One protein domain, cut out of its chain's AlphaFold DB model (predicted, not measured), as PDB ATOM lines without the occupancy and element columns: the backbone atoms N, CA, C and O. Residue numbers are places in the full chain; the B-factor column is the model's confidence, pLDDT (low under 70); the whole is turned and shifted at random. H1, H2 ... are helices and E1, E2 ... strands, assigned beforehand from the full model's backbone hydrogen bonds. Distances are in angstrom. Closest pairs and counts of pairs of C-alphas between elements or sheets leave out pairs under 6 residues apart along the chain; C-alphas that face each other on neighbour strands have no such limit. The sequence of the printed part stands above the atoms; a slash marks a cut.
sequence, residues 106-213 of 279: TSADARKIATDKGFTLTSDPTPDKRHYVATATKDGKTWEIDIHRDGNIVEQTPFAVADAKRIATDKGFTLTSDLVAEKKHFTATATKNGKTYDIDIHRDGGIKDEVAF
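AT A GLANCE: This is residues 106 to 213 of the 279 residues of an uncharacterized protein of Rhodomicrobium udaipurense JA643 (UniProt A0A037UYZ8). Two lobes stand end to end along the longest axis, each a small four-stranded sheet with one helix packed over one face: H1 with E1 to E4 in the first lobe, H2 with E5 to E8 in the second. Residues 156 to 160 join the lobes, and E5 comes near E2 and E3 where they meet. The printed part has 108 residues, with two named helices and eight named strands in the order H1 E1 E2 E3 E4 H2 E5 E6 E7 E8, a mixed class. The sheets run E1 E2 E3 E4 and E5 E6 E7 E8; the second is antiparallel, as are E2 to E4 of the first, where E1 and E2 meet only at a point. The whole is only just compact, close to loose, with a radius of gyration of the C-alphas of 15.4 A, and elongated, spanning 50 by 26 by 20 A.

HOW THE PARTS SIT: Begin at the strongly twisted sheet of E5, residues 180 to 182, E6, 185 to 192, E7, 195 to 202, and E8, 207 to 211, a meander, each strand the antiparallel neighbour of the one before. Look for N 180 and O 187 of the hairpin E5 and E6, 2.9 A apart, N 190 and O 197 of the hairpin E6 and E7, 2.8 A, and N 198 and O 210 of the hairpin E7 and E8, 2.8 A. H2, residues 161 to 170, is on one face of this sheet, giving two layers, at a height over the sheet of 8.9 A. It runs slantwise to the strands, at 52 degrees to E7 on the local plane; its closest C-alphas to E7 are those of Ala 164 and Ile 201, 6.1 A apart. In the other sheet, E2, residues 131 to 138, E3, 141 to 148, and E4, 153 to 155, form a second meander; N 134 and O 145 of the hairpin E2 and E3 are 3.1 A apart, and N 146 and O 154 of the hairpin E3 and E4 2.9 A. E1, residues 126 to 128, is an edge strand; C-alphas 127 and 132, which face each other, are 4.4 A apart. H1, residues 107 to 116, is on this sheet at a height over the sheet of 8.6 A, slantwise to the strands at 36 degrees to E2 on the local plane; the C-alphas of Ala 110 and Ile 147 are its closest pair with E3, 5.9 A. Between the sheets, the closest C-alphas of E2 and E5 are those of Thr 135 and Glu 182, 6.7 A. H1 and H2 are apart, and in both every O i to N i+4 pair is within hydrogen-bond range.

IN THESE COORDINATES: Find C-alpha 107 at (-66.806, -32.250, -25.715); from there H1 runs 14.1 A to C-alpha 116. E2 covers 19.3 A and bends by 68 degrees at residue 135; E3 covers 20.3 A. H2 starts at C-alpha 161, (-43.440, -36.555, -34.863), and covers 14.0 A. E6 covers 19.1 A and bends by 70 degrees at residue 189; E7 covers 20.6 A. E8 ends at C-alpha 211, (-34.162, -20.025, -23.575), 12.7 A from its first.

THE WHOLE: The C-alphas of Asp 150 and Gly 194, the two farthest apart, are 51.0 A from each other. The printed part has no cut and no long link. Its mean pLDDT is 90.3, and no printed residue of this model is under 70.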
ATOM      1  N   THR A 106     -71.614 -32.054 -26.884       88.44
ATOM      2  CA  THR A 106     -70.607 -31.789 -25.848       88.44
ATOM      3  C   THR A 106     -69.207 -32.232 -26.273       88.44
ATOM      4  O   THR A 106     -69.037 -33.054 -27.176       88.44
ATOM      5  N   SER A 107     -68.182 -31.757 -25.560       90.31
ATOM      6  CA  SER A 107     -66.806 -32.250 -25.715       90.31
ATOM      7  C   SER A 107     -66.687 -33.754 -25.432       90.31
ATOM      8  O   SER A 107     -65.836 -34.423 -26.015       90.31
ATOM      9  N   ALA A 108     -67.560 -34.308 -24.581       90.69
ATOM     10  CA  ALA A 108     -67.636 -35.744 -24.322       90.69
ATOM     11  C   ALA A 108     -68.169 -36.517 -25.538       90.69
ATOM     12  O   ALA A 108     -67.623 -37.567 -25.880       90.69
ATOM     13  N   ASP A 109     -69.177 -35.978 -26.228       90.88
ATOM     14  CA  ASP A 109     -69.704 -36.575 -27.460       90.88
ATOM     15  C   ASP A 109     -68.647 -36.521 -28.576       90.88
ATOM     16  O   ASP A 109     -68.402 -37.522 -29.248       90.88
ATOM     17  N   ALA A 110     -67.937 -35.394 -28.712       94.19
ATOM     18  CA  ALA A 110     -66.815 -35.262 -29.642       94.19
ATOM     19  C   ALA A 110     -65.681 -36.258 -29.341       94.19
ATOM     20  O   ALA A 110     -65.192 -36.940 -30.245       94.19
ATOM     21  N   ARG A 111     -65.302 -36.407 -28.062       95.94
ATOM     22  CA  ARG A 111     -64.309 -37.400 -27.626       95.94
ATOM     23  C   ARG A 111     -64.722 -38.809 -28.026       95.94
ATOM     24  O   ARG A 111     -63.897 -39.562 -28.549       95.94
ATOM     25  N   LYS A 112     -65.992 -39.153 -27.805       94.56
ATOM     26  CA  LYS A 112     -66.531 -40.459 -28.170       94.56
ATOM     27  C   LYS A 112     -66.453 -40.692 -29.682       94.56
ATOM     28  O   LYS A 112     -65.896 -41.703 -30.086       94.56
ATOM     29  N   ILE A 113     -66.912 -39.742 -30.501       94.56
ATOM     30  CA  ILE A 113     -66.866 -39.836 -31.974       94.56
ATOM     31  C   ILE A 113     -65.433 -40.060 -32.479       94.56
ATOM     32  O   ILE A 113     -65.202 -40.941 -33.309       94.56
ATOM     33  N   ALA A 114     -64.463 -39.292 -31.972       95.38
ATOM     34  CA  ALA A 114     -63.059 -39.447 -32.352       95.38
ATOM     35  C   ALA A 114     -62.525 -40.841 -31.982       95.38
ATOM     36  O   ALA A 114     -61.923 -41.519 -32.816       95.38
ATOM     37  N   THR A 115     -62.813 -41.293 -30.759       95.69
ATOM     38  CA  THR A 115     -62.357 -42.597 -30.256       95.69
ATOM     39  C   THR A 115     -62.987 -43.752 -31.040       95.69
ATOM     40  O   THR A 115     -62.273 -44.654 -31.473       95.69
ATOM     41  N   ASP A 116     -64.295 -43.687 -31.315       95.31
ATOM     42  CA  ASP A 116     -65.026 -44.672 -32.127       95.31
ATOM     43  C   ASP A 116     -64.452 -44.780 -33.559       95.31
ATOM     44  O   ASP A 116     -64.512 -45.841 -34.180       95.31
ATOM     45  N   LYS A 117     -63.853 -43.699 -34.082       94.50
ATOM     46  CA  LYS A 117     -63.183 -43.649 -35.396       94.50
ATOM     47  C   LYS A 117     -61.685 -43.997 -35.365       94.50
ATOM     48  O   LYS A 117     -60.995 -43.844 -36.383       94.50
ATOM     49  N   GLY A 118     -61.185 -44.480 -34.229       94.50
ATOM     50  CA  GLY A 118     -59.811 -44.957 -34.057       94.50
ATOM     51  C   GLY A 118     -58.778 -43.859 -33.801       94.50
ATOM     52  O   GLY A 118     -57.585 -44.102 -33.973       94.50
ATOM     53  N   PHE A 119     -59.205 -42.653 -33.423       94.31
ATOM     54  CA  PHE A 119     -58.295 -41.588 -33.004       94.31
ATOM     55  C   PHE A 119     -58.001 -41.667 -31.503       94.31
ATOM     56  O   PHE A 119     -58.906 -41.834 -30.689       94.31
ATOM     57  N   THR A 120     -56.739 -41.455 -31.126       93.94
ATOM     58  CA  THR A 120     -56.324 -41.234 -29.733       93.94
ATOM     59  C   THR A 120     -56.091 -39.743 -29.508       93.94
ATOM     60  O   THR A 120     -55.121 -39.180 -30.012       93.94
ATOM     61  N   LEU A 121     -56.990 -39.089 -28.773       89.75
ATOM     62  CA  LEU A 121     -56.921 -37.652 -28.494       89.75
ATOM     63  C   LEU A 121     -55.739 -37.310 -27.577       89.75
ATOM     64  O   LEU A 121     -55.619 -37.874 -26.492       89.75
ATOM     65  N   THR A 122     -54.905 -36.361 -28.001       86.75
ATOM     66  CA  THR A 122     -53.787 -35.810 -27.215       86.75
ATOM     67  C   THR A 122     -54.104 -34.435 -26.629       86.75
ATOM     68  O   THR A 122     -53.348 -33.944 -25.800       86.75
ATOM     69  N   SER A 123     -55.228 -33.826 -27.018       82.88
ATOM     70  CA  SER A 123     -55.781 -32.632 -26.378       82.88
ATOM     71  C   SER A 123     -57.269 -32.809 -26.079       82.88
ATOM     72  O   SER A 123     -57.956 -33.626 -26.701       82.88
ATOM     73  N   ASP A 124     -57.794 -31.997 -25.165       87.88
ATOM     74  CA  ASP A 124     -59.235 -31.937 -24.945       87.88
ATOM     75  C   ASP A 124     -59.948 -31.317 -26.157       87.88
ATOM     76  O   ASP A 124     -59.450 -30.335 -26.722       87.88
ATOM     77  N   PRO A 125     -61.109 -31.857 -26.574       90.56
ATOM     78  CA  PRO A 125     -61.921 -31.226 -27.604       90.56
ATOM     79  C   PRO A 125     -62.410 -29.852 -27.147       90.56
ATOM     80  O   PRO A 125     -63.083 -29.724 -26.122       90.56
ATOM     81  N   THR A 126     -62.116 -28.831 -27.947       86.69
ATOM     82  CA  THR A 126     -62.525 -27.438 -27.706       86.69
ATOM     83  C   THR A 126     -63.580 -27.009 -28.722       86.69
ATOM     84  O   THR A 126     -63.437 -27.347 -29.895       86.69
ATOM     85  N   PRO A 127     -64.650 -26.305 -28.319       85.81
ATOM     86  CA  PRO A 127     -65.694 -25.905 -29.254       85.81
ATOM     87  C   PRO A 127     -65.160 -24.867 -30.252       85.81
ATOM     88  O   PRO A 127     -64.571 -23.861 -29.855       85.81
ATOM     89  N   ASP A 128     -65.412 -25.088 -31.541       77.88
ATOM     90  CA  ASP A 128     -65.189 -24.118 -32.615       77.88
ATOM     91  C   ASP A 128     -66.420 -24.074 -33.524       77.88
ATOM     92  O   ASP A 128     -66.704 -24.983 -34.308       77.88
ATOM     93  N   LYS A 129     -67.195 -22.995 -33.394       80.88
ATOM     94  CA  LYS A 129     -68.449 -22.757 -34.123       80.88
ATOM     95  C   LYS A 129     -69.435 -23.931 -34.025       80.88
ATOM     96  O   LYS A 129     -70.278 -23.943 -33.137       80.88
ATOM     97  N   ARG A 130     -69.387 -24.871 -34.975       79.19
ATOM     98  CA  ARG A 130     -70.336 -25.994 -35.126       79.19
ATOM     99  C   ARG A 130     -69.699 -27.374 -34.917       79.19
ATOM    100  O   ARG A 130     -70.381 -28.377 -35.107       79.19
ATOM    101  N   HIS A 131     -68.422 -27.438 -34.562       86.50
ATOM    102  CA  HIS A 131     -67.681 -28.674 -34.311       86.50
ATOM    103  C   HIS A 131     -66.789 -28.506 -33.077       86.50
ATOM    104  O   HIS A 131     -66.715 -27.425 -32.489       86.50
ATOM    105  N   TYR A 132     -66.126 -29.581 -32.666       91.69
ATOM    106  CA  TYR A 132     -65.021 -29.499 -31.717       91.69
ATOM    107  C   TYR A 132     -63.707 -29.701 -32.446       91.69
ATOM    108  O   TYR A 132     -63.606 -30.582 -33.288       91.69
ATOM    109  N   VAL A 133     -62.695 -28.928 -32.080       89.31
ATOM    110  CA  VAL A 133     -61.334 -29.107 -32.577       89.31
ATOM    111  C   VAL A 133     -60.502 -29.766 -31.495       89.31
ATOM    112  O   VAL A 133     -60.535 -29.342 -30.332       89.31
ATOM    113  N   ALA A 134     -59.740 -30.778 -31.883       89.94
ATOM    114  CA  ALA A 134     -58.788 -31.438 -31.007       89.94
ATOM    115  C   ALA A 134     -57.540 -31.886 -31.767       89.94
ATOM    116  O   ALA A 134     -57.550 -32.035 -32.987       89.94
ATOM    117  N   THR A 135     -56.476 -32.145 -31.019       85.62
ATOM    118  CA  THR A 135     -55.288 -32.836 -31.515       85.62
ATOM    119  C   THR A 135     -55.460 -34.320 -31.243       85.62
ATOM    120  O   THR A 135     -55.807 -34.711 -30.123       85.62
ATOM    121  N   ALA A 136     -55.242 -35.153 -32.253       90.31
ATOM    122  CA  ALA A 136     -55.367 -36.592 -32.122       90.31
ATOM    123  C   ALA A 136     -54.293 -37.339 -32.904       90.31
ATOM    124  O   ALA A 136     -53.791 -36.865 -33.919       90.31
ATOM    125  N   THR A 137     -53.973 -38.543 -32.451       87.31
ATOM    126  CA  THR A 137     -53.062 -39.462 -33.126       87.31
ATOM    127  C   THR A 137     -53.832 -40.625 -33.737       87.31
ATOM    128  O   THR A 137     -54.756 -41.165 -33.126       87.31
ATOM    129  N   LYS A 138     -53.462 -41.000 -34.961       88.44
ATOM    130  CA  LYS A 138     -53.974 -42.176 -35.674       88.44
ATOM    131  C   LYS A 138     -52.898 -42.658 -36.642       88.44
ATOM    132  O   LYS A 138     -52.293 -41.842 -37.338       88.44
ATOM    133  N   ASP A 139     -52.606 -43.955 -36.623       85.25
ATOM    134  CA  ASP A 139     -51.562 -44.588 -37.447       85.25
ATOM    135  C   ASP A 139     -50.173 -43.924 -37.313       85.25
ATOM    136  O   ASP A 139     -49.439 -43.745 -38.285       85.25
ATOM    137  N   GLY A 140     -49.821 -43.490 -36.095       78.31
ATOM    138  CA  GLY A 140     -48.545 -42.824 -35.799       78.31
ATOM    139  C   GLY A 140     -48.419 -41.388 -36.331       78.31
ATOM    140  O   GLY A 140     -47.356 -40.778 -36.197       78.31
ATOM    141  N   LYS A 141     -49.484 -40.832 -36.916       77.75
ATOM    142  CA  LYS A 141     -49.560 -39.440 -37.372       77.75
ATOM    143  C   LYS A 141     -50.420 -38.623 -36.420       77.75
ATOM    144  O   LYS A 141     -51.426 -39.123 -35.919       77.75
ATOM    145  N   THR A 142     -50.036 -37.368 -36.209       79.75
ATOM    146  CA  THR A 142     -50.827 -36.404 -35.443       79.75
ATOM    147  C   THR A 142     -51.623 -35.524 -36.394       79.75
ATOM    148  O   THR A 142     -51.093 -35.037 -37.393       79.75
ATOM    149  N   TRP A 143     -52.888 -35.320 -36.059       83.00
ATOM    150  CA  TRP A 143     -53.880 -34.587 -36.826       83.00
ATOM    151  C   TRP A 143     -54.507 -33.519 -35.925       83.00
ATOM    152  O   TRP A 143     -54.838 -33.804 -34.772       83.00
ATOM    153  N   GLU A 144     -54.706 -32.309 -36.449       85.94
ATOM    154  CA  GLU A 144     -55.785 -31.447 -35.952       85.94
ATOM    155  C   GLU A 144     -57.065 -31.978 -36.607       85.94
ATOM    156  O   GLU A 144     -57.113 -32.148 -37.829       85.94
ATOM    157  N   ILE A 145     -58.055 -32.335 -35.794       90.31
ATOM    158  CA  ILE A 145     -59.317 -32.892 -36.270       90.31
ATOM    159  C   ILE A 145     -60.477 -31.982 -35.898       90.31
ATOM    160  O   ILE A 145     -60.616 -31.597 -34.734       90.31
ATOM    161  N   ASP A 146     -61.333 -31.708 -36.877       92.81
ATOM    162  CA  ASP A 146     -62.624 -31.067 -36.655       92.81
ATOM    163  C   ASP A 146     -63.666 -32.178 -36.526       92.81
ATOM    164  O   ASP A 146     -63.920 -32.943 -37.460       92.81
ATOM    165  N   ILE A 147     -64.236 -32.307 -35.335       93.75
ATOM    166  CA  ILE A 147     -65.169 -33.361 -34.957       93.75
ATOM    167  C   ILE A 147     -66.574 -32.770 -35.022       93.75
ATOM    168  O   ILE A 147     -66.944 -31.909 -34.217       93.75
ATOM    169  N   HIS A 148     -67.347 -33.204 -36.009       91.50
ATOM    170  CA  HIS A 148     -68.703 -32.734 -36.237       91.50
ATOM    171  C   HIS A 148     -69.725 -33.615 -35.510       91.50
ATOM    172  O   HIS A 148     -69.504 -34.801 -35.256       91.50
ATOM    173  N   ARG A 149     -70.879 -33.022 -35.193       86.56
ATOM    174  CA  ARG A 149     -71.990 -33.693 -34.500       86.56
ATOM    175  C   ARG A 149     -72.531 -34.908 -35.260       86.56
ATOM    176  O   ARG A 149     -72.912 -35.889 -34.638       86.56
ATOM    177  N   ASP A 150     -72.539 -34.843 -36.587       83.62
ATOM    178  CA  ASP A 150     -72.981 -35.916 -37.490       83.62
ATOM    179  C   ASP A 150     -71.993 -37.099 -37.560       83.62
ATOM    180  O   ASP A 150     -72.171 -38.033 -38.341       83.62
ATOM    181  N   GLY A 151     -70.929 -37.059 -36.753       87.19
ATOM    182  CA  GLY A 151     -69.879 -38.060 -36.738       87.19
ATOM    183  C   GLY A 151     -68.809 -37.832 -37.800       87.19
ATOM    184  O   GLY A 151     -67.825 -38.576 -37.810       87.19
ATOM    185  N   ASN A 152     -68.939 -36.843 -38.689       89.31
ATOM    186  CA  ASN A 152     -67.888 -36.520 -39.648       89.31
ATOM    187  C   ASN A 152     -66.646 -35.987 -38.923       89.31
ATOM    188  O   ASN A 152     -66.737 -35.225 -37.962       89.31
ATOM    189  N   ILE A 153     -65.477 -36.430 -39.384       92.88
ATOM    190  CA  ILE A 153     -64.187 -35.937 -38.903       92.88
ATOM    191  C   ILE A 153     -63.459 -35.368 -40.108       92.88
ATOM    192  O   ILE A 153     -63.219 -36.097 -41.072       92.88
ATOM    193  N   VAL A 154     -63.139 -34.078 -40.054       89.88
ATOM    194  CA  VAL A 154     -62.255 -33.446 -41.032       89.88
ATOM    195  C   VAL A 154     -60.844 -33.492 -40.473       89.88
ATOM    196  O   VAL A 154     -60.546 -32.915 -39.432       89.88
ATOM    197  N   GLU A 155     -59.988 -34.222 -41.171       86.44
ATOM    198  CA  GLU A 155     -58.565 -34.324 -40.888       86.44
ATOM    199  C   GLU A 155     -57.834 -33.142 -41.539       86.44
ATOM    200  O   GLU A 155     -57.784 -33.023 -42.766       86.44
ATOM    201  N   GLN A 156     -57.254 -32.254 -40.735       82.00
ATOM    202  CA  GLN A 156     -56.326 -31.242 -41.243       82.00
ATOM    203  C   GLN A 156     -54.976 -31.893 -41.566       82.00
ATOM    204  O   GLN A 156     -54.671 -32.967 -41.065       82.00
ATOM    205  N   THR A 157     -54.136 -31.254 -42.392       71.38
ATOM    206  CA  THR A 157     -52.839 -31.823 -42.819       71.38
ATOM    207  C   THR A 157     -52.066 -32.444 -41.642       71.38
ATOM    208  O   THR A 157     -51.787 -31.725 -40.676       71.38
ATOM    209  N   PRO A 158     -51.693 -33.737 -41.717       72.44
ATOM    210  CA  PRO A 158     -51.034 -34.411 -40.614       72.44
ATOM    211  C   PRO A 158     -49.651 -33.807 -40.405       72.44
ATOM    212  O   PRO A 158     -48.928 -33.543 -41.368       72.44
ATOM    213  N   PHE A 159     -49.267 -33.630 -39.147       82.69
ATOM    214  CA  PHE A 159     -47.922 -33.217 -38.779       82.69
ATOM    215  C   PHE A 159     -47.300 -34.308 -37.916       82.69
ATOM    216  O   PHE A 159     -47.668 -34.495 -36.759       82.69
ATOM    217  N   ALA A 160     -46.408 -35.102 -38.507       83.62
ATOM    218  CA  ALA A 160     -45.858 -36.264 -37.828       83.62
ATOM    219  C   ALA A 160     -44.732 -35.875 -36.861       83.62
ATOM    220  O   ALA A 160     -43.938 -34.972 -37.126       83.62
ATOM    221  N   VAL A 161     -44.583 -36.654 -35.787       85.88
ATOM    222  CA  VAL A 161     -43.440 -36.555 -34.863       85.88
ATOM    223  C   VAL A 161     -42.112 -36.654 -35.623       85.88
ATOM    224  O   VAL A 161     -41.165 -35.945 -35.304       85.88
ATOM    225  N   ALA A 162     -42.039 -37.502 -36.656       88.50
ATOM    226  CA  ALA A 162     -40.849 -37.637 -37.496       88.50
ATOM    227  C   ALA A 162     -40.505 -36.337 -38.246       88.50
ATOM    228  O   ALA A 162     -39.333 -35.967 -38.309       88.50
ATOM    229  N   ASP A 163     -41.511 -35.618 -38.755       90.94
ATOM    230  CA  ASP A 163     -41.309 -34.323 -39.407       90.94
ATOM    231  C   ASP A 163     -40.847 -33.267 -38.408       90.94
ATOM    232  O   ASP A 163     -39.897 -32.540 -38.687       90.94
ATOM    233  N   ALA A 164     -41.451 -33.222 -37.218       92.62
ATOM    234  CA  ALA A 164     -41.036 -32.302 -36.164       92.62
ATOM    235  C   ALA A 164     -39.588 -32.560 -35.708       92.62
ATOM    236  O   ALA A 164     -38.798 -31.618 -35.615       92.62
ATOM    237  N   LYS A 165     -39.206 -33.832 -35.506       95.62
ATOM    238  CA  LYS A 165     -37.815 -34.222 -35.205       95.62
ATOM    239  C   LYS A 165     -36.863 -33.752 -36.299       95.62
ATOM    240  O   LYS A 165     -35.857 -33.119 -35.992       95.62
ATOM    241  N   ARG A 166     -37.205 -34.013 -37.564       95.75
ATOM    242  CA  ARG A 166     -36.405 -33.588 -38.716       95.75
ATOM    243  C   ARG A 166     -36.250 -32.068 -38.762       95.75
ATOM    244  O   ARG A 166     -35.126 -31.599 -38.846       95.75
ATOM    245  N   ILE A 167     -37.333 -31.301 -38.614       96.75
ATOM    246  CA  ILE A 167     -37.289 -29.827 -38.592       96.75
ATOM    247  C   ILE A 167     -36.373 -29.312 -37.470       96.75
ATOM    248  O   ILE A 167     -35.567 -28.409 -37.707       96.75
ATOM    249  N   ALA A 168     -36.462 -29.879 -36.260       97.25
ATOM    250  CA  ALA A 168     -35.589 -29.503 -35.146       97.25
ATOM    251  C   ALA A 168     -34.109 -29.769 -35.468       97.25
ATOM    252  O   ALA A 168     -33.279 -28.863 -35.340       97.25
ATOM    253  N   THR A 169     -33.791 -30.976 -35.943       96.88
ATOM    254  CA  THR A 169     -32.424 -31.367 -36.307       96.88
ATOM    255  C   THR A 169     -31.877 -30.545 -37.475       96.88
ATOM    256  O   THR A 169     -30.762 -30.037 -37.373       96.88
ATOM    257  N   ASP A 170     -32.668 -30.317 -38.528       97.62
ATOM    258  CA  ASP A 170     -32.301 -29.488 -39.687       97.62
ATOM    259  C   ASP A 170     -31.970 -28.043 -39.262       97.62
ATOM    260  O   ASP A 170     -31.121 -27.382 -39.860       97.62
ATOM    261  N   LYS A 171     -32.598 -27.550 -38.183       97.00
ATOM    262  CA  LYS A 171     -32.307 -26.236 -37.583       97.00
ATOM    263  C   LYS A 171     -31.222 -26.252 -36.503       97.00
ATOM    264  O   LYS A 171     -31.001 -25.221 -35.854       97.00
ATOM    265  N   GLY A 172     -30.530 -27.374 -36.320       97.31
ATOM    266  CA  GLY A 172     -29.407 -27.524 -35.395       97.31
ATOM    267  C   GLY A 172     -29.800 -27.678 -33.925       97.31
ATOM    268  O   GLY A 172     -28.967 -27.429 -33.054       97.31
ATOM    269  N   PHE A 173     -31.050 -28.042 -33.631       98.12
ATOM    270  CA  PHE A 173     -31.474 -28.397 -32.278       98.12
ATOM    271  C   PHE A 173     -31.254 -29.888 -32.009       98.12
ATOM    272  O   PHE A 173     -31.570 -30.741 -32.840       98.12
ATOM    273  N   THR A 174     -30.769 -30.200 -30.810       97.81
ATOM    274  CA  THR A 174     -30.729 -31.561 -30.263       97.81
ATOM    275  C   THR A 174     -31.808 -31.687 -29.199       97.81
ATOM    276  O   THR A 174     -31.701 -31.059 -28.147       97.81
ATOM    277  N   LEU A 175     -32.862 -32.460 -29.472       97.12
ATOM    278  CA  LEU A 175     -33.969 -32.667 -28.533       97.12
ATOM    279  C   LEU A 175     -33.467 -33.334 -27.245       97.12
ATOM    280  O   LEU A 175     -32.735 -34.322 -27.301       97.12
ATOM    281  N   THR A 176     -33.872 -32.799 -26.097       95.62
ATOM    282  CA  THR A 176     -33.558 -33.333 -24.761       95.62
ATOM    283  C   THR A 176     -34.796 -33.820 -24.010       95.62
ATOM    284  O   THR A 176     -34.661 -34.383 -22.928       95.62
ATOM    285  N   SER A 177     -35.991 -33.617 -24.568       93.88
ATOM    286  CA  SER A 177     -37.246 -34.214 -24.107       93.88
ATOM    287  C   SER A 177     -37.966 -34.911 -25.260       93.88
ATOM    288  O   SER A 177     -37.643 -34.709 -26.435       93.88
ATOM    289  N   ASP A 178     -38.998 -35.680 -24.919       93.19
ATOM    290  CA  ASP A 178     -39.979 -36.124 -25.902       93.19
ATOM    291  C   ASP A 178     -40.752 -34.934 -26.482       93.19
ATOM    292  O   ASP A 178     -40.882 -33.879 -25.855       93.19
ATOM    293  N   LEU A 179     -41.248 -35.120 -27.707       91.38
ATOM    294  CA  LEU A 179     -42.118 -34.163 -28.383       91.38
ATOM    295  C   LEU A 179     -43.543 -34.326 -27.870       91.38
ATOM    296  O   LEU A 179     -44.122 -35.409 -27.975       91.38
ATOM    297  N   VAL A 180     -44.120 -33.234 -27.388       88.88
ATOM    298  CA  VAL A 180     -45.510 -33.173 -26.941       88.88
ATOM    299  C   VAL A 180     -46.336 -32.503 -28.029       88.88
ATOM    300  O   VAL A 180     -45.988 -31.434 -28.525       88.88
ATOM    301  N   ALA A 181     -47.404 -33.167 -28.464       84.75
ATOM    302  CA  ALA A 181     -48.289 -32.636 -29.491       84.75
ATOM    303  C   ALA A 181     -49.206 -31.553 -28.909       84.75
ATOM    304  O   ALA A 181     -49.971 -31.824 -27.988       84.75
ATOM    305  N   GLU A 182     -49.178 -30.367 -29.510       83.12
ATOM    306  CA  GLU A 182     -50.095 -29.259 -29.250       83.12
ATOM    307  C   GLU A 182     -50.939 -28.970 -30.501       83.12
ATOM    308  O   GLU A 182     -50.651 -29.466 -31.593       83.12
ATOM    309  N   LYS A 183     -51.962 -28.112 -30.373       75.38
ATOM    310  CA  LYS A 183     -52.963 -27.859 -31.433       75.38
ATOM    311  C   LYS A 183     -52.375 -27.657 -32.842       75.38
ATOM    312  O   LYS A 183     -52.917 -28.170 -33.812       75.38
ATOM    313  N   LYS A 184     -51.272 -26.905 -32.977       79.50
ATOM    314  CA  LYS A 184     -50.674 -26.547 -34.291       79.50
ATOM    315  C   LYS A 184     -49.157 -26.743 -34.389       79.50
ATOM    316  O   LYS A 184     -48.539 -26.234 -35.328       79.50
ATOM    317  N   HIS A 185     -48.546 -27.382 -33.400       88.06
ATOM    318  CA  HIS A 185     -47.094 -27.524 -33.286       88.06
ATOM    319  C   HIS A 185     -46.749 -28.672 -32.332       88.06
ATOM    320  O   HIS A 185     -47.622 -29.192 -31.644       88.06
ATOM    321  N   PHE A 186     -45.479 -29.058 -32.289       92.06
ATOM    322  CA  PHE A 186     -44.950 -29.859 -31.186       92.06
ATOM    323  C   PHE A 186     -44.134 -28.975 -30.261       92.06
ATOM    324  O   PHE A 186     -43.405 -28.109 -30.741       92.06
ATOM    325  N   THR A 187     -44.215 -29.232 -28.966       94.38
ATOM    326  CA  THR A 187     -43.336 -28.624 -27.973       94.38
ATOM    327  C   THR A 187     -42.293 -29.635 -27.510       94.38
ATOM    328  O   THR A 187     -42.550 -30.842 -27.465       94.38
ATOM    329  N   ALA A 188     -41.085 -29.163 -27.219       95.69
ATOM    330  CA  ALA A 188     -40.028 -29.953 -26.595       95.69
ATOM    331  C   ALA A 188     -38.995 -29.040 -25.931       95.69
ATOM    332  O   ALA A 188     -38.879 -27.862 -26.265       95.69
ATOM    333  N   THR A 189     -38.182 -29.606 -25.048       95.50
ATOM    334  CA  THR A 189     -36.917 -29.005 -24.637       95.50
ATOM    335  C   THR A 189     -35.809 -29.500 -25.565       95.50
ATOM    336  O   THR A 189     -35.739 -30.687 -25.900       95.50
ATOM    337  N   ALA A 190     -34.932 -28.599 -25.997       97.56
ATOM    338  CA  ALA A 190     -33.816 -28.916 -26.876       97.56
ATOM    339  C   ALA A 190     -32.576 -28.085 -26.553       97.56
ATOM    340  O   ALA A 190     -32.658 -27.018 -25.955       97.56
ATOM    341  N   THR A 191     -31.410 -28.541 -26.996       97.38
ATOM    342  CA  THR A 191     -30.154 -27.797 -26.888       97.38
ATOM    343  C   THR A 191     -29.674 -27.313 -28.248       97.38
ATOM    344  O   THR A 191     -29.814 -28.003 -29.259       97.38
ATOM    345  N   LYS A 192     -29.100 -26.110 -28.272       97.31
ATOM    346  CA  LYS A 192     -28.457 -25.511 -29.445       97.31
ATOM    347  C   LYS A 192     -27.355 -24.570 -28.976       97.31
ATOM    348  O   LYS A 192     -27.578 -23.735 -28.103       97.31
ATOM    349  N   ASN A 193     -26.148 -24.711 -29.525       94.81
ATOM    350  CA  ASN A 193     -24.986 -23.881 -29.168       94.81
ATOM    351  C   ASN A 193     -24.706 -23.816 -27.648       94.81
ATOM    352  O   ASN A 193     -24.406 -22.752 -27.108       94.81
ATOM    353  N   GLY A 194     -24.849 -24.947 -26.946       90.94
ATOM    354  CA  GLY A 194     -24.591 -25.048 -25.503       90.94
ATOM    355  C   GLY A 194     -25.649 -24.403 -24.597       90.94
ATOM    356  O   GLY A 194     -25.451 -24.350 -23.388       90.94
ATOM    357  N   LYS A 195     -26.765 -23.921 -25.155       92.25
ATOM    358  CA  LYS A 195     -27.921 -23.421 -24.399       92.25
ATOM    359  C   LYS A 195     -29.105 -24.364 -24.552       92.25
ATOM    360  O   LYS A 195     -29.260 -24.989 -25.601       92.25
ATOM    361  N   THR A 196     -29.937 -24.426 -23.521       93.81
ATOM    362  CA  THR A 196     -31.196 -25.177 -23.517       93.81
ATOM    363  C   THR A 196     -32.356 -24.238 -23.834       93.81
ATOM    364  O   THR A 196     -32.374 -23.095 -23.379       93.81
ATOM    365  N   TYR A 197     -33.310 -24.716 -24.619       95.56
ATOM    366  CA  TYR A 197     -34.455 -23.979 -25.135       95.56
ATOM    367  C   TYR A 197     -35.731 -24.786 -24.943       95.56
ATOM    368  O   TYR A 197     -35.716 -26.001 -25.138       95.56
ATOM    369  N   ASP A 198     -36.821 -24.095 -24.638       94.44
ATOM    370  CA  ASP A 198     -38.167 -24.580 -24.919       94.44
ATOM    371  C   ASP A 198     -38.476 -24.201 -26.370       94.44
ATOM    372  O   ASP A 198     -38.313 -23.036 -26.755       94.44
ATOM    373  N   ILE A 199     -38.847 -25.179 -27.193       96.56
ATOM    374  CA  ILE A 199     -39.088 -24.979 -28.622       96.56
ATOM    375  C   ILE A 199     -40.508 -25.380 -29.015       96.56
ATOM    376  O   ILE A 199     -40.962 -26.467 -28.666       96.56
ATOM    377  N   ASP A 200     -41.152 -24.535 -29.820       95.88
ATOM    378  CA  ASP A 200     -42.399 -24.821 -30.526       95.88
ATOM    379  C   ASP A 200     -42.069 -25.057 -32.005       95.88
ATOM    380  O   ASP A 200     -41.662 -24.143 -32.731       95.88
ATOM    381  N   ILE A 201     -42.238 -26.290 -32.466       95.44
ATOM    382  CA  ILE A 201     -41.929 -26.717 -33.829       95.44
ATOM    383  C   ILE A 201     -43.221 -26.718 -34.636       95.44
ATOM    384  O   ILE A 201     -44.120 -27.514 -34.375       95.44
ATOM    385  N   HIS A 202     -43.319 -25.843 -35.628       91.75
ATOM    386  CA  HIS A 202     -44.494 -25.688 -36.475       91.75
ATOM    387  C   HIS A 202     -44.399 -26.522 -37.761       91.75
ATOM    388  O   HIS A 202     -43.320 -26.791 -38.289       91.75
ATOM    389  N   ARG A 203     -45.567 -26.879 -38.309       86.44
ATOM    390  CA  ARG A 203     -45.712 -27.650 -39.561       86.44
ATOM    391  C   ARG A 203     -45.083 -26.999 -40.795       86.44
ATOM    392  O   ARG A 203     -44.753 -27.690 -41.749       86.44
ATOM    393  N   ASP A 204     -44.963 -25.676 -40.802       86.94
ATOM    394  CA  ASP A 204     -44.368 -24.894 -41.892       86.94
ATOM    395  C   ASP A 204     -42.830 -24.862 -41.822       86.94
ATOM    396  O   ASP A 204     -42.180 -24.165 -42.600       86.94
ATOM    397  N   GLY A 205     -42.238 -25.605 -40.882       91.31
ATOM    398  CA  GLY A 205     -40.809 -25.578 -40.608       91.31
ATOM    399  C   GLY A 205     -40.391 -24.422 -39.700       91.31
ATOM    400  O   GLY A 205     -39.204 -24.293 -39.398       91.31
ATOM    401  N   GLY A 206     -41.311 -23.567 -39.249       94.75
ATOM    402  CA  GLY A 206     -41.053 -22.563 -38.223       94.75
ATOM    403  C   GLY A 206     -40.631 -23.214 -36.904       94.75
ATOM    404  O   GLY A 206     -41.175 -24.239 -36.511       94.75
ATOM    405  N   ILE A 207     -39.652 -22.622 -36.217       97.12
ATOM    406  CA  ILE A 207     -39.380 -22.947 -34.812       97.12
ATOM    407  C   ILE A 207     -39.436 -21.632 -34.057       97.12
ATOM    408  O   ILE A 207     -38.729 -20.697 -34.440       97.12
ATOM    409  N   LYS A 208     -40.281 -21.563 -33.031       96.75
ATOM    410  CA  LYS A 208     -40.150 -20.544 -31.991       96.75
ATOM    411  C   LYS A 208     -39.329 -21.160 -30.880       96.75
ATOM    412  O   LYS A 208     -39.650 -22.251 -30.428       96.75
ATOM    413  N   ASP A 209     -38.268 -20.491 -30.482       94.75
ATOM    414  CA  ASP A 209     -37.400 -20.929 -29.409       94.75
ATOM    415  C   ASP A 209     -37.307 -19.842 -28.346       94.75
ATOM    416  O   ASP A 209     -37.159 -18.652 -28.623       94.75
ATOM    417  N   GLU A 210     -37.383 -20.260 -27.094       93.06
ATOM    418  CA  GLU A 210     -37.098 -19.396 -25.964       93.06
ATOM    419  C   GLU A 210     -36.117 -20.126 -25.050       93.06
ATOM    420  O   GLU A 210     -36.215 -21.335 -24.863       93.06
ATOM    421  N   VAL A 211     -35.133 -19.412 -24.494       91.38
ATOM    422  CA  VAL A 211     -34.162 -20.025 -23.575       91.38
ATOM    423  C   VAL A 211     -34.928 -20.648 -22.413       91.38
ATOM    424  O   VAL A 211     -35.703 -19.955 -21.750       91.38
ATOM    425  N   ALA A 212     -34.720 -21.944 -22.188       89.88
ATOM    426  CA  ALA A 212     -35.399 -22.670 -21.130       89.88
ATOM    427  C   ALA A 212     -35.078 -22.013 -19.784       89.88
ATOM    428  O   ALA A 212     -33.962 -21.544 -19.551       89.88
ATOM    429  N   PHE A 213     -36.081 -21.938 -18.917       92.38
ATOM    430  CA  PHE A 213     -35.949 -21.317 -17.605       92.38
ATOM    431  C   PHE A 213     -36.438 -22.317 -16.577       92.38
ATOM    432  O   PHE A 213     -37.613 -22.680 -16.589       92.38
TER     433      PHE A 213